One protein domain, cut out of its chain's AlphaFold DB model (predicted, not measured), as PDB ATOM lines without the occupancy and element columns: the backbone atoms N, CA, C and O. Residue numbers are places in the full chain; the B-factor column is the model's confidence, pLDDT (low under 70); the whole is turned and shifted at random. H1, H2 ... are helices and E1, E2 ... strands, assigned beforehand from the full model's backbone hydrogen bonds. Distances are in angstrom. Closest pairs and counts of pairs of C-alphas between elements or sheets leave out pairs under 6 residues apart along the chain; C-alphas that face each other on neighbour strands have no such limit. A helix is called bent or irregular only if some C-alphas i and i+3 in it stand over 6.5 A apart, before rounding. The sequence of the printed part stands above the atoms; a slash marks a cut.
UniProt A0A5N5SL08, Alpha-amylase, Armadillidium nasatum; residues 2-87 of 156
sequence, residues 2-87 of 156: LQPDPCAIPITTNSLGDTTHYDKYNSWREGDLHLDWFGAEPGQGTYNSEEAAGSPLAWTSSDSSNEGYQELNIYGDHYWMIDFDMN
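This is residues 2 to 87 of the 156 residues of the protein "Alpha-amylase" of Armadillidium nasatum (UniProt A0A5N5SL08). Little regular structure, mostly loops: two small antiparallel strand pairs, E1 with E4 and E2 with E3, are joined where E3 runs on into E4, and one short helix, H1, lies near E2. The 86 printed residues include one named helix and four named strands, in the order E1, H1, E2, E3, E4; the class is mixed, with 23 residues in named elements. The whole is compact, with radius of gyration of the C-alphas 13.6 A and spans of 44 by 29 by 17 A.

E1, residues 9 to 13, and E4, residues 84 to 86, are antiparallel at 152 degrees; N 12 and O 85, 2.9 A apart, are within hydrogen-bond range. H1, residues 20 to 28, is irregular, with C-alphas 21 and 24 7.5 A apart; 3 of 5 O i to N i+4 pairs are within range. Its closest C-alphas with E2, residues 58 to 60, are those of Tyr 25 and Ala 58, 5.8 A. E2 and E3, residues 79 to 81, form an antiparallel hairpin, with N 58 and O 81 at 2.8 A.

E1 begins at C-alpha 9 (162.081, 37.930, 52.167) and spans 12.2 A; H1 spans 13.6 A. E2 and E3 span 6.2 A each; E4, 6.3 A, ends at C-alpha 86 (156.399, 33.826, 53.150).

The farthest C-alphas, Gln 3 and Ser 65, are 44.2 A apart. The printed part has no cut; the links H1 to E2 and E2 to E3 are long. Residues 2 to 4 have pLDDT under 70.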
ATOM      1  N   LEU A   2     173.659  40.505  41.488       51.12
ATOM      2  CA  LEU A   2     172.706  40.347  42.587       51.12
ATOM      3  C   LEU A   2     173.350  40.984  43.816       51.12
ATOM      4  O   LEU A   2     174.327  40.452  44.341       51.12
ATOM      5  N   GLN A   3     172.890  42.165  44.207       50.97
ATOM      6  CA  GLN A   3     173.170  42.642  45.547       50.97
ATOM      7  C   GLN A   3     172.204  41.877  46.453       50.97
ATOM      8  O   GLN A   3     171.003  42.056  46.284       50.97
ATOM      9  N   PRO A   4     172.675  40.987  47.346       58.91
ATOM     10  CA  PRO A   4     171.780  40.381  48.316       58.91
ATOM     11  C   PRO A   4     171.230  41.509  49.187       58.91
ATOM     12  O   PRO A   4     171.990  42.164  49.906       58.91
ATOM     13  N   ASP A   5     169.934  41.775  49.065       70.88
ATOM     14  CA  ASP A   5     169.233  42.648  49.987       70.88
ATOM     15  C   ASP A   5     169.050  41.873  51.297       70.88
ATOM     16  O   ASP A   5     168.354  40.857  51.307       70.88
ATOM     17  N   PRO A   6     169.681  42.285  52.410       72.69
ATOM     18  CA  PRO A   6     169.462  41.631  53.697       72.69
ATOM     19  C   PRO A   6     168.000  41.718  54.168       72.69
ATOM     20  O   PRO A   6     167.641  41.024  55.118       72.69
ATOM     21  N   CYS A   7     167.184  42.570  53.541       81.88
ATOM     22  CA  CYS A   7     165.761  42.726  53.797       81.88
ATOM     23  C   CYS A   7     164.865  41.987  52.788       81.88
ATOM     24  O   CYS A   7     163.650  42.024  52.968       81.88
ATOM     25  N   ALA A   8     165.425  41.306  51.778       91.38
ATOM     26  CA  ALA A   8     164.642  40.458  50.882       91.38
ATOM     27  C   ALA A   8     164.070  39.266  51.651       91.38
ATOM     28  O   ALA A   8     164.798  38.547  52.343       91.38
ATOM     29  N   ILE A   9     162.767  39.038  51.506       94.81
ATOM     30  CA  ILE A   9     162.081  37.930  52.167       94.81
ATOM     31  C   ILE A   9     161.790  36.856  51.119       94.81
ATOM     32  O   ILE A   9     161.082  37.151  50.159       94.81
ATOM     33  N   PRO A  10     162.274  35.612  51.286       94.81
ATOM     34  CA  PRO A  10     161.919  34.520  50.399       94.81
ATOM     35  C   PRO A  10     160.410  34.304  50.382       94.81
ATOM     36  O   PRO A  10     159.781  34.165  51.443       94.81
ATOM     37  N   ILE A  11     159.864  34.238  49.175       96.81
ATOM     38  CA  ILE A  11     158.464  33.945  48.917       96.81
ATOM     39  C   ILE A  11     158.327  32.752  47.975       96.81
ATOM     40  O   ILE A  11     159.237  32.374  47.241       96.81
ATOM     41  N   THR A  12     157.165  32.123  48.012       97.25
ATOM     42  CA  THR A  12     156.712  31.210  46.966       97.25
ATOM     43  C   THR A  12     155.318  31.660  46.599       97.25
ATOM     44  O   THR A  12     154.396  31.541  47.398       97.25
ATOM     45  N   THR A  13     155.163  32.230  45.411       96.88
ATOM     46  CA  THR A  13     153.847  32.643  44.924       96.88
ATOM     47  C   THR A  13     152.933  31.412  44.790       96.88
ATOM     48  O   THR A  13     153.407  30.322  44.473       96.88
ATOM     49  N   ASN A  14     151.615  31.554  44.987       97.12
ATOM     50  CA  ASN A  14     150.590  30.492  44.883       97.12
ATOM     51  C   ASN A  14     149.634  30.725  43.702       97.12
ATOM     52  O   ASN A  14     149.285  31.871  43.433       97.12
ATOM     53  N   SER A  15     149.322  29.691  42.911       96.56
ATOM     54  CA  SER A  15     148.505  29.882  41.699       96.56
ATOM     55  C   SER A  15     147.135  30.441  42.075       96.56
ATOM     56  O   SER A  15     146.497  29.940  42.996       96.56
ATOM     57  N   LEU A  16     146.672  31.442  41.325       98.06
ATOM     58  CA  LEU A  16     145.301  31.946  41.412       98.06
ATOM     59  C   LEU A  16     144.364  31.174  40.453       98.06
ATOM     60  O   LEU A  16     143.177  31.451  40.361       98.06
ATOM     61  N   GLY A  17     144.866  30.160  39.753       96.44
ATOM     62  CA  GLY A  17     144.094  29.312  38.850       96.44
ATOM     63  C   GLY A  17     144.719  29.223  37.464       96.44
ATOM     64  O   GLY A  17     145.640  29.961  37.126       96.44
ATOM     65  N   ASP A  18     144.184  28.314  36.651       95.94
ATOM     66  CA  ASP A  18     144.773  27.924  35.360       95.94
ATOM     67  C   ASP A  18     143.923  28.377  34.155       95.94
ATOM     68  O   ASP A  18     144.050  27.852  33.049       95.94
ATOM     69  N   THR A  19     142.990  29.312  34.366       96.50
ATOM     70  CA  THR A  19     142.200  29.902  33.276       96.50
ATOM     71  C   THR A  19     143.019  30.950  32.527       96.50
ATOM     72  O   THR A  19     143.953  31.538  33.072       96.50
ATOM     73  N   THR A  20     142.607  31.266  31.296       97.38
ATOM     74  CA  THR A  20     143.274  32.283  30.467       97.38
ATOM     75  C   THR A  20     143.308  33.671  31.109       97.38
ATOM     76  O   THR A  20     144.167  34.485  30.779       97.38
ATOM     77  N   HIS A  21     142.393  33.947  32.046       97.94
ATOM     78  CA  HIS A  21     142.392  35.167  32.858       97.94
ATOM     79  C   HIS A  21     143.686  35.322  33.674       97.94
ATOM     80  O   HIS A  21     144.206  36.428  33.817       97.94
ATOM     81  N   TYR A  22     144.247  34.211  34.160       98.38
ATOM     82  CA  TYR A  22     145.450  34.194  34.992       98.38
ATOM     83  C   TYR A  22     146.746  33.939  34.213       98.38
ATOM     84  O   TYR A  22     147.808  34.011  34.820       98.38
ATOM     85  N   ASP A  23     146.721  33.726  32.892       98.31
ATOM     86  CA  ASP A  23     147.925  33.409  32.095       98.31
ATOM     87  C   ASP A  23     149.063  34.423  32.294       98.31
ATOM     88  O   ASP A  23     150.231  34.047  32.417       98.31
ATOM     89  N   LYS A  24     148.728  35.718  32.359       97.81
ATOM     90  CA  LYS A  24     149.705  36.795  32.573       97.81
ATOM     91  C   LYS A  24     150.314  36.740  33.971       97.81
ATOM     92  O   LYS A  24     151.532  36.809  34.103       97.81
ATOM     93  N   TYR A  25     149.474  36.576  34.993       98.25
ATOM     94  CA  TYR A  25     149.913  36.382  36.375       98.25
ATOM     95  C   TYR A  25     150.809  35.145  36.484       98.25
ATOM     96  O   TYR A  25     151.915  35.251  37.005       98.25
ATOM     97  N   ASN A  26     150.369  34.020  35.911       98.44
ATOM     98  CA  ASN A  26     151.060  32.733  35.911       98.44
ATOM     99  C   ASN A  26     152.411  32.778  35.208       98.44
ATOM    100  O   ASN A  26     153.372  32.218  35.720       98.44
ATOM    101  N   SER A  27     152.509  33.490  34.090       98.19
ATOM    102  CA  SER A  27     153.783  33.651  33.390       98.19
ATOM    103  C   SER A  27     154.738  34.554  34.170       98.19
ATOM    104  O   SER A  27     155.912  34.238  34.309       98.19
ATOM    105  N   TRP A  28     154.258  35.679  34.705       98.19
ATOM    106  CA  TRP A  28     155.117  36.645  35.399       98.19
ATOM    107  C   TRP A  28     155.581  36.203  36.784       98.19
ATOM    108  O   TRP A  28     156.611  36.677  37.244       98.19
ATOM    109  N   ARG A  29     154.854  35.322  37.470       97.81
ATOM    110  CA  ARG A  29     155.252  34.820  38.796       97.81
ATOM    111  C   ARG A  29     156.338  33.745  38.736       97.81
ATOM    112  O   ARG A  29     156.913  33.394  39.763       97.81
ATOM    113  N   GLU A  30     156.574  33.150  37.566       97.81
ATOM    114  CA  GLU A  30     157.622  32.146  37.410       97.81
ATOM    115  C   GLU A  30     158.976  32.788  37.689       97.81
ATOM    116  O   GLU A  30     159.323  33.781  37.062       97.81
ATOM    117  N   GLY A  31     159.741  32.228  38.626       96.38
ATOM    118  CA  GLY A  31     161.048  32.774  38.994       96.38
ATOM    119  C   GLY A  31     161.004  34.033  39.865       96.38
ATOM    120  O   GLY A  31     162.057  34.628  40.037       96.38
ATOM    121  N   ASP A  32     159.837  34.403  40.408       97.19
ATOM    122  CA  ASP A  32     159.677  35.395  41.483       97.19
ATOM    123  C   ASP A  32     159.785  34.697  42.853       97.19
ATOM    124  O   ASP A  32     158.908  33.930  43.262       97.19
ATOM    125  N   LEU A  33     160.918  34.892  43.517       95.56
ATOM    126  CA  LEU A  33     161.413  34.152  44.676       95.56
ATOM    127  C   LEU A  33     161.602  35.037  45.908       95.56
ATOM    128  O   LEU A  33     161.728  34.503  47.015       95.56
ATOM    129  N   HIS A  34     161.639  36.360  45.748       95.25
ATOM    130  CA  HIS A  34     161.858  37.289  46.850       95.25
ATOM    131  C   HIS A  34     160.902  38.473  46.790       95.25
ATOM    132  O   HIS A  34     160.728  39.113  45.760       95.25
ATOM    133  N   LEU A  35     160.340  38.815  47.946       95.00
ATOM    134  CA  LEU A  35     159.738  40.120  48.143       95.00
ATOM    135  C   LEU A  35     160.851  41.117  48.484       95.00
ATOM    136  O   LEU A  35     161.426  41.051  49.576       95.00
ATOM    137  N   ASP A  36     161.149  42.017  47.547       93.62
ATOM    138  CA  ASP A  36     162.183  43.045  47.669       93.62
ATOM    139  C   ASP A  36     161.855  44.323  46.861       93.62
ATOM    140  O   ASP A  36     160.752  44.493  46.337       93.62
ATOM    141  N   TRP A  37     162.802  45.265  46.811       92.25
ATOM    142  CA  TRP A  37     162.638  46.572  46.162       92.25
ATOM    143  C   TRP A  37     163.300  46.690  44.777       92.25
ATOM    144  O   TRP A  37     163.402  47.801  44.248       92.25
ATOM    145  N   PHE A  38     163.784  45.594  44.186       90.06
ATOM    146  CA  PHE A  38     164.608  45.609  42.968       90.06
ATOM    147  C   PHE A  38     163.841  45.291  41.679       90.06
ATOM    148  O   PHE A  38     164.438  45.290  40.600       90.06
ATOM    149  N   GLY A  39     162.520  45.127  41.766       91.38
ATOM    150  CA  GLY A  39     161.663  44.863  40.616       91.38
ATOM    151  C   GLY A  39     161.740  43.400  40.196       91.38
ATOM    152  O   GLY A  39     161.752  42.523  41.049       91.38
ATOM    153  N   ALA A  40     161.743  43.129  38.889       93.94
ATOM    154  CA  ALA A  40     161.760  41.752  38.410       93.94
ATOM    155  C   ALA A  40     163.110  41.056  38.627       93.94
ATOM    156  O   ALA A  40     164.178  41.624  38.367       93.94
ATOM    157  N   GLU A  41     163.060  39.795  39.045       94.38
ATOM    158  CA  GLU A  41     164.254  38.995  39.284       94.38
ATOM    159  C   GLU A  41     164.887  38.472  37.981       94.38
ATOM    160  O   GLU A  41     164.207  38.252  36.971       94.38
ATOM    161  N   PRO A  42     166.212  38.223  37.958       93.31
ATOM    162  CA  PRO A  42     166.861  37.616  36.804       93.31
ATOM    163  C   PRO A  42     166.267  36.245  36.462       93.31
ATOM    164  O   PRO A  42     166.435  35.278  37.203       93.31
ATOM    165  N   GLY A  43     165.646  36.148  35.287       93.88
ATOM    166  CA  GLY A  43     164.984  34.922  34.839       93.88
ATOM    167  C   GLY A  43     163.533  34.793  35.298       93.88
ATOM    168  O   GLY A  43     162.936  33.751  35.028       93.88
ATOM    169  N   GLN A  44     162.968  35.831  35.926       97.62
ATOM    170  CA  GLN A  44     161.531  35.929  36.125       97.62
ATOM    171  C   GLN A  44     160.813  35.914  34.765       97.62
ATOM    172  O   GLN A  44     161.321  36.431  33.762       97.62
ATOM    173  N   GLY A  45     159.658  35.255  34.713       97.44
ATOM    174  CA  GLY A  45     158.962  34.957  33.472       97.44
ATOM    175  C   GLY A  45     158.437  36.193  32.738       97.44
ATOM    176  O   GLY A  45     158.373  37.311  33.254       97.44
ATOM    177  N   THR A  46     158.046  35.982  31.482       97.62
ATOM    178  CA  THR A  46     157.555  37.034  30.580       97.62
ATOM    179  C   THR A  46     156.200  36.642  30.013       97.62
ATOM    180  O   THR A  46     155.909  35.458  29.856       97.62
ATOM    181  N   TYR A  47     155.379  37.626  29.655       97.44
ATOM    182  CA  TYR A  47     154.084  37.396  29.018       97.44
ATOM    183  C   TYR A  47     153.964  38.263  27.771       97.44
ATOM    184  O   TYR A  47     154.122  39.476  27.852       97.44
ATOM    185  N   ASN A  48     153.713  37.661  26.604       96.69
ATOM    186  CA  ASN A  48     153.691  38.374  25.317       96.69
ATOM    187  C   ASN A  48     154.934  39.256  25.078       96.69
ATOM    188  O   ASN A  48     154.830  40.363  24.555       96.69
ATOM    189  N   SER A  49     156.113  38.754  25.465       95.44
ATOM    190  CA  SER A  49     157.396  39.475  25.407       95.44
ATOM    191  C   SER A  49     157.509  40.697  26.332       95.44
ATOM    192  O   SER A  49     158.481  41.439  26.220       95.44
ATOM    193  N   GLU A  50     156.567  40.894  27.259       95.38
ATOM    194  CA  GLU A  50     156.671  41.874  28.342       95.38
ATOM    195  C   GLU A  50     157.302  41.230  29.582       95.38
ATOM    196  O   GLU A  50     156.826  40.196  30.072       95.38
ATOM    197  N   GLU A  51     158.356  41.856  30.101       94.81
ATOM    198  CA  GLU A  51     158.942  41.519  31.400       94.81
ATOM    199  C   GLU A  51     158.004  41.942  32.539       94.81
ATOM    200  O   GLU A  51     157.251  42.917  32.420       94.81
ATOM    201  N   ALA A  52     158.042  41.202  33.647       95.69
ATOM    202  CA  ALA A  52     157.398  41.632  34.880       95.69
ATOM    203  C   ALA A  52     158.065  42.915  35.418       95.69
ATOM    204  O   ALA A  52     159.207  43.228  35.088       95.69
ATOM    205  N   ALA A  53     157.361  43.655  36.272       93.81
ATOM    206  CA  ALA A  53     157.922  44.820  36.969       93.81
ATOM    207  C   ALA A  53     158.326  44.518  38.427       93.81
ATOM    208  O   ALA A  53     158.798  45.407  39.129       93.81
ATOM    209  N   GLY A  54     158.113  43.282  38.877       95.31
ATOM    210  CA  GLY A  54     158.229  42.809  40.255       95.31
ATOM    211  C   GLY A  54     157.242  41.667  40.479       95.31
ATOM    212  O   GLY A  54     156.787  41.053  39.506       95.31
ATOM    213  N   SER A  55     156.859  41.412  41.728       97.12
ATOM    214  CA  SER A  55     155.863  40.385  42.037       97.12
ATOM    215  C   SER A  55     154.489  40.742  41.442       97.12
ATOM    216  O   SER A  55     153.947  41.812  41.744       97.12
ATOM    217  N   PRO A  56     153.906  39.904  40.563       97.12
ATOM    218  CA  PRO A  56     152.702  40.264  39.822       97.12
ATOM    219  C   PRO A  56     151.439  40.122  40.672       97.12
ATOM    220  O   PRO A  56     151.297  39.186  41.454       97.12
ATOM    221  N   LEU A  57     150.466  41.004  40.448       97.50
ATOM    222  CA  LEU A  57     149.109  40.859  40.971       97.50
ATOM    223  C   LEU A  57     148.151  40.526  39.821       97.50
ATOM    224  O   LEU A  57     148.329  40.995  38.695       97.50
ATOM    225  N   ALA A  58     147.104  39.760  40.114       97.88
ATOM    226  CA  ALA A  58     145.988  39.522  39.206       97.88
ATOM    227  C   ALA A  58     144.771  40.351  39.624       97.88
ATOM    228  O   ALA A  58     144.526  40.552  40.810       97.88
ATOM    229  N   TRP A  59     143.984  40.803  38.650       97.50
ATOM    230  CA  TRP A  59     142.669  41.382  38.908       97.50
ATOM    231  C   TRP A  59     141.696  40.273  39.329       97.50
ATOM    232  O   TRP A  59     141.635  39.242  38.662       97.50
ATOM    233  N   THR A  60     140.940  40.468  40.407       98.50
ATOM    234  CA  THR A  60     140.047  39.448  40.967       98.50
ATOM    235  C   THR A  60     138.665  39.992  41.326       98.50
ATOM    236  O   THR A  60     138.429  41.203  41.405       98.50
ATOM    237  N   SER A  61     137.746  39.058  41.557       98.19
ATOM    238  CA  SER A  61     136.344  39.276  41.899       98.19
ATOM    239  C   SER A  61     135.901  38.322  43.012       98.19
ATOM    240  O   SER A  61     136.431  37.217  43.144       98.19
ATOM    241  N   SER A  62     134.901  38.738  43.787       97.88
ATOM    242  CA  SER A  62     134.192  37.882  44.747       97.88
ATOM    243  C   SER A  62     132.986  37.144  44.141       97.88
ATOM    244  O   SER A  62     132.316  36.383  44.837       97.88
ATOM    245  N   ASP A  63     132.641  37.404  42.875       98.00
ATOM    246  CA  ASP A  63     131.541  36.744  42.163       98.00
ATOM    247  C   ASP A  63     132.025  35.418  41.564       98.00
ATOM    248  O   ASP A  63     132.881  35.404  40.682       98.00
ATOM    249  N   SER A  64     131.455  34.294  42.010       97.12
ATOM    250  CA  SER A  64     131.840  32.947  41.560       97.12
ATOM    251  C   SER A  64     131.535  32.643  40.094       97.12
ATOM    252  O   SER A  64     131.973  31.615  39.579       97.12
ATOM    253  N   SER A  65     130.798  33.519  39.409       97.12
ATOM    254  CA  SER A  65     130.578  33.445  37.966       97.12
ATOM    255  C   SER A  65     131.602  34.233  37.141       97.12
ATOM    256  O   SER A  65     131.638  34.084  35.918       97.12
ATOM    257  N   ASN A  66     132.438  35.054  37.785       97.75
ATOM    258  CA  ASN A  66     133.468  35.854  37.134       97.75
ATOM    259  C   ASN A  66     134.727  35.011  36.847       97.75
ATOM    260  O   ASN A  66     135.143  34.191  37.663       97.75
ATOM    261  N   GLU A  67     135.375  35.235  35.702       97.06
ATOM    262  CA  GLU A  67     136.625  34.551  35.328       97.06
ATOM    263  C   GLU A  67     137.794  34.824  36.292       97.06
ATOM    264  O   GLU A  67     138.680  33.982  36.442       97.06
ATOM    265  N   GLY A  68     137.754  35.971  36.975       97.50
ATOM    266  CA  GLY A  68     138.676  36.387  38.025       97.50
ATOM    267  C   GLY A  68     138.220  36.039  39.440       97.50
ATOM    268  O   GLY A  68     138.702  36.655  40.391       97.50
ATOM    269  N   TYR A  69     137.273  35.113  39.616       97.94
ATOM    270  CA  TYR A  69     136.841  34.697  40.949       97.94
ATOM    271  C   TYR A  69     138.023  34.219  41.804       97.94
ATOM    272  O   TYR A  69     138.818  33.394  41.351       97.94
ATOM    273  N   GLN A  70     138.095  34.708  43.044       97.81
ATOM    274  CA  GLN A  70     139.008  34.224  44.078       97.81
ATOM    275  C   GLN A  70     138.292  34.044  45.408       97.81
ATOM    276  O   GLN A  70     137.645  34.966  45.894       97.81
ATOM    277  N   GLU A  71     138.482  32.891  46.051       96.12
ATOM    278  CA  GLU A  71     137.818  32.573  47.322       96.12
ATOM    279  C   GLU A  71     138.250  33.481  48.483       96.12
ATOM    280  O   GLU A  71     137.445  33.788  49.361       96.12
ATOM    281  N   LEU A  72     139.497  33.967  48.458       96.12
ATOM    282  CA  LEU A  72     140.018  34.908  49.454       96.12
ATOM    283  C   LEU A  72     139.610  36.363  49.169       96.12
ATOM    284  O   LEU A  72     139.715  37.220  50.052       96.12
ATOM    285  N   ASN A  73     139.116  36.664  47.962       97.31
ATOM    286  CA  ASN A  73     138.510  37.956  47.671       97.31
ATOM    287  C   ASN A  73     137.021  37.922  48.036       97.31
ATOM    288  O   ASN A  73     136.167  37.549  47.240       97.31
ATOM    289  N   ILE A  74     136.703  38.398  49.237       96.38
ATOM    290  CA  ILE A  74     135.321  38.598  49.703       96.38
ATOM    291  C   ILE A  74     134.899  40.076  49.684       96.38
ATOM    292  O   ILE A  74     133.910  40.457  50.312       96.38
ATOM    293  N   TYR A  75     135.682  40.930  49.022       96.00
ATOM    294  CA  TYR A  75     135.588  42.388  49.135       96.00
ATOM    295  C   TYR A  75     134.903  43.052  47.936       96.00
ATOM    296  O   TYR A  75     134.608  44.247  47.986       96.00
ATOM    297  N   GLY A  76     134.603  42.279  46.893       96.88
ATOM    298  CA  GLY A  76     133.936  42.737  45.681       96.88
ATOM    299  C   GLY A  76     134.818  42.606  44.446       96.88
ATOM    300  O   GLY A  76     135.832  41.908  44.431       96.88
ATOM    301  N   ASP A  77     134.416  43.305  43.394       96.69
ATOM    302  CA  ASP A  77     135.179  43.395  42.155       96.69
ATOM    303  C   ASP A  77     136.339  44.388  42.272       96.69
ATOM    304  O   ASP A  77     136.332  45.299  43.104       96.69
ATOM    305  N   HIS A  78     137.301  44.264  41.359       94.69
ATOM    306  CA  HIS A  78     138.408  45.206  41.183       94.69
ATOM    307  C   HIS A  78     139.478  45.215  42.275       94.69
ATOM    308  O   HIS A  78     140.198  46.204  42.427       94.69
ATOM    309  N   TYR A  79     139.651  44.087  42.959       97.44
ATOM    310  CA  TYR A  79     140.809  43.871  43.817       97.44
ATOM    311  C   TYR A  79     141.967  43.298  43.007       97.44
ATOM    312  O   TYR A  79     141.792  42.377  42.217       97.44
ATOM    313  N   TRP A  80     143.161  43.851  43.198       97.44
ATOM    314  CA  TRP A  80     144.393  43.254  42.696       97.44
ATOM    315  C   TRP A  80     144.967  42.368  43.795       97.44
ATOM    316  O   TRP A  80     145.120  42.822  44.929       97.44
ATOM    317  N   MET A  81     145.252  41.110  43.477       98.19
ATOM    318  CA  MET A  81     145.634  40.094  44.451       98.19
ATOM    319  C   MET A  81     146.907  39.372  44.027       98.19
ATOM    320  O   MET A  81     147.088  39.029  42.861       98.19
ATOM    321  N   ILE A  82     147.753  39.103  45.010       98.06
ATOM    322  CA  ILE A  82     148.813  38.107  44.956       98.06
ATOM    323  C   ILE A  82     148.647  37.219  46.190       98.06
ATOM    324  O   ILE A  82     148.349  37.721  47.275       98.06
ATOM    325  N   ASP A  83     148.804  35.912  46.008       97.62
ATOM    326  CA  ASP A  83     148.925  34.947  47.096       97.62
ATOM    327  C   ASP A  83     150.350  34.390  47.082       97.62
ATOM    328  O   ASP A  83     150.881  34.050  46.018       97.62
ATOM    329  N   PHE A  84     150.995  34.354  48.243       97.12
ATOM    330  CA  PHE A  84     152.319  33.778  48.405       97.12
ATOM    331  C   PHE A  84     152.526  33.245  49.820       97.12
ATOM    332  O   PHE A  84     152.103  33.838  50.815       97.12
ATOM    333  N   ASP A  85     153.286  32.161  49.903       97.25
ATOM    334  CA  ASP A  85     153.906  31.719  51.138       97.25
ATOM    335  C   ASP A  85     155.134  32.581  51.428       97.25
ATOM    336  O   ASP A  85     155.937  32.866  50.541       97.25
ATOM    337  N   MET A  86     155.301  32.978  52.687       95.12
ATOM    338  CA  MET A  86     156.399  33.826  53.150       95.12
ATOM    339  C   MET A  86     157.022  33.250  54.421       95.12
ATOM    340  O   MET A  86     156.324  32.779  55.322       95.12
ATOM    341  N   ASN A  87     158.344  33.370  54.564       93.19
ATOM    342  CA  ASN A  87     159.002  33.063  55.833       93.19
ATOM    343  C   ASN A  87     158.782  34.180  56.874       93.19
ATOM    344  O   ASN A  87     159.584  35.108  56.991       93.19
TER     345      ASN A  87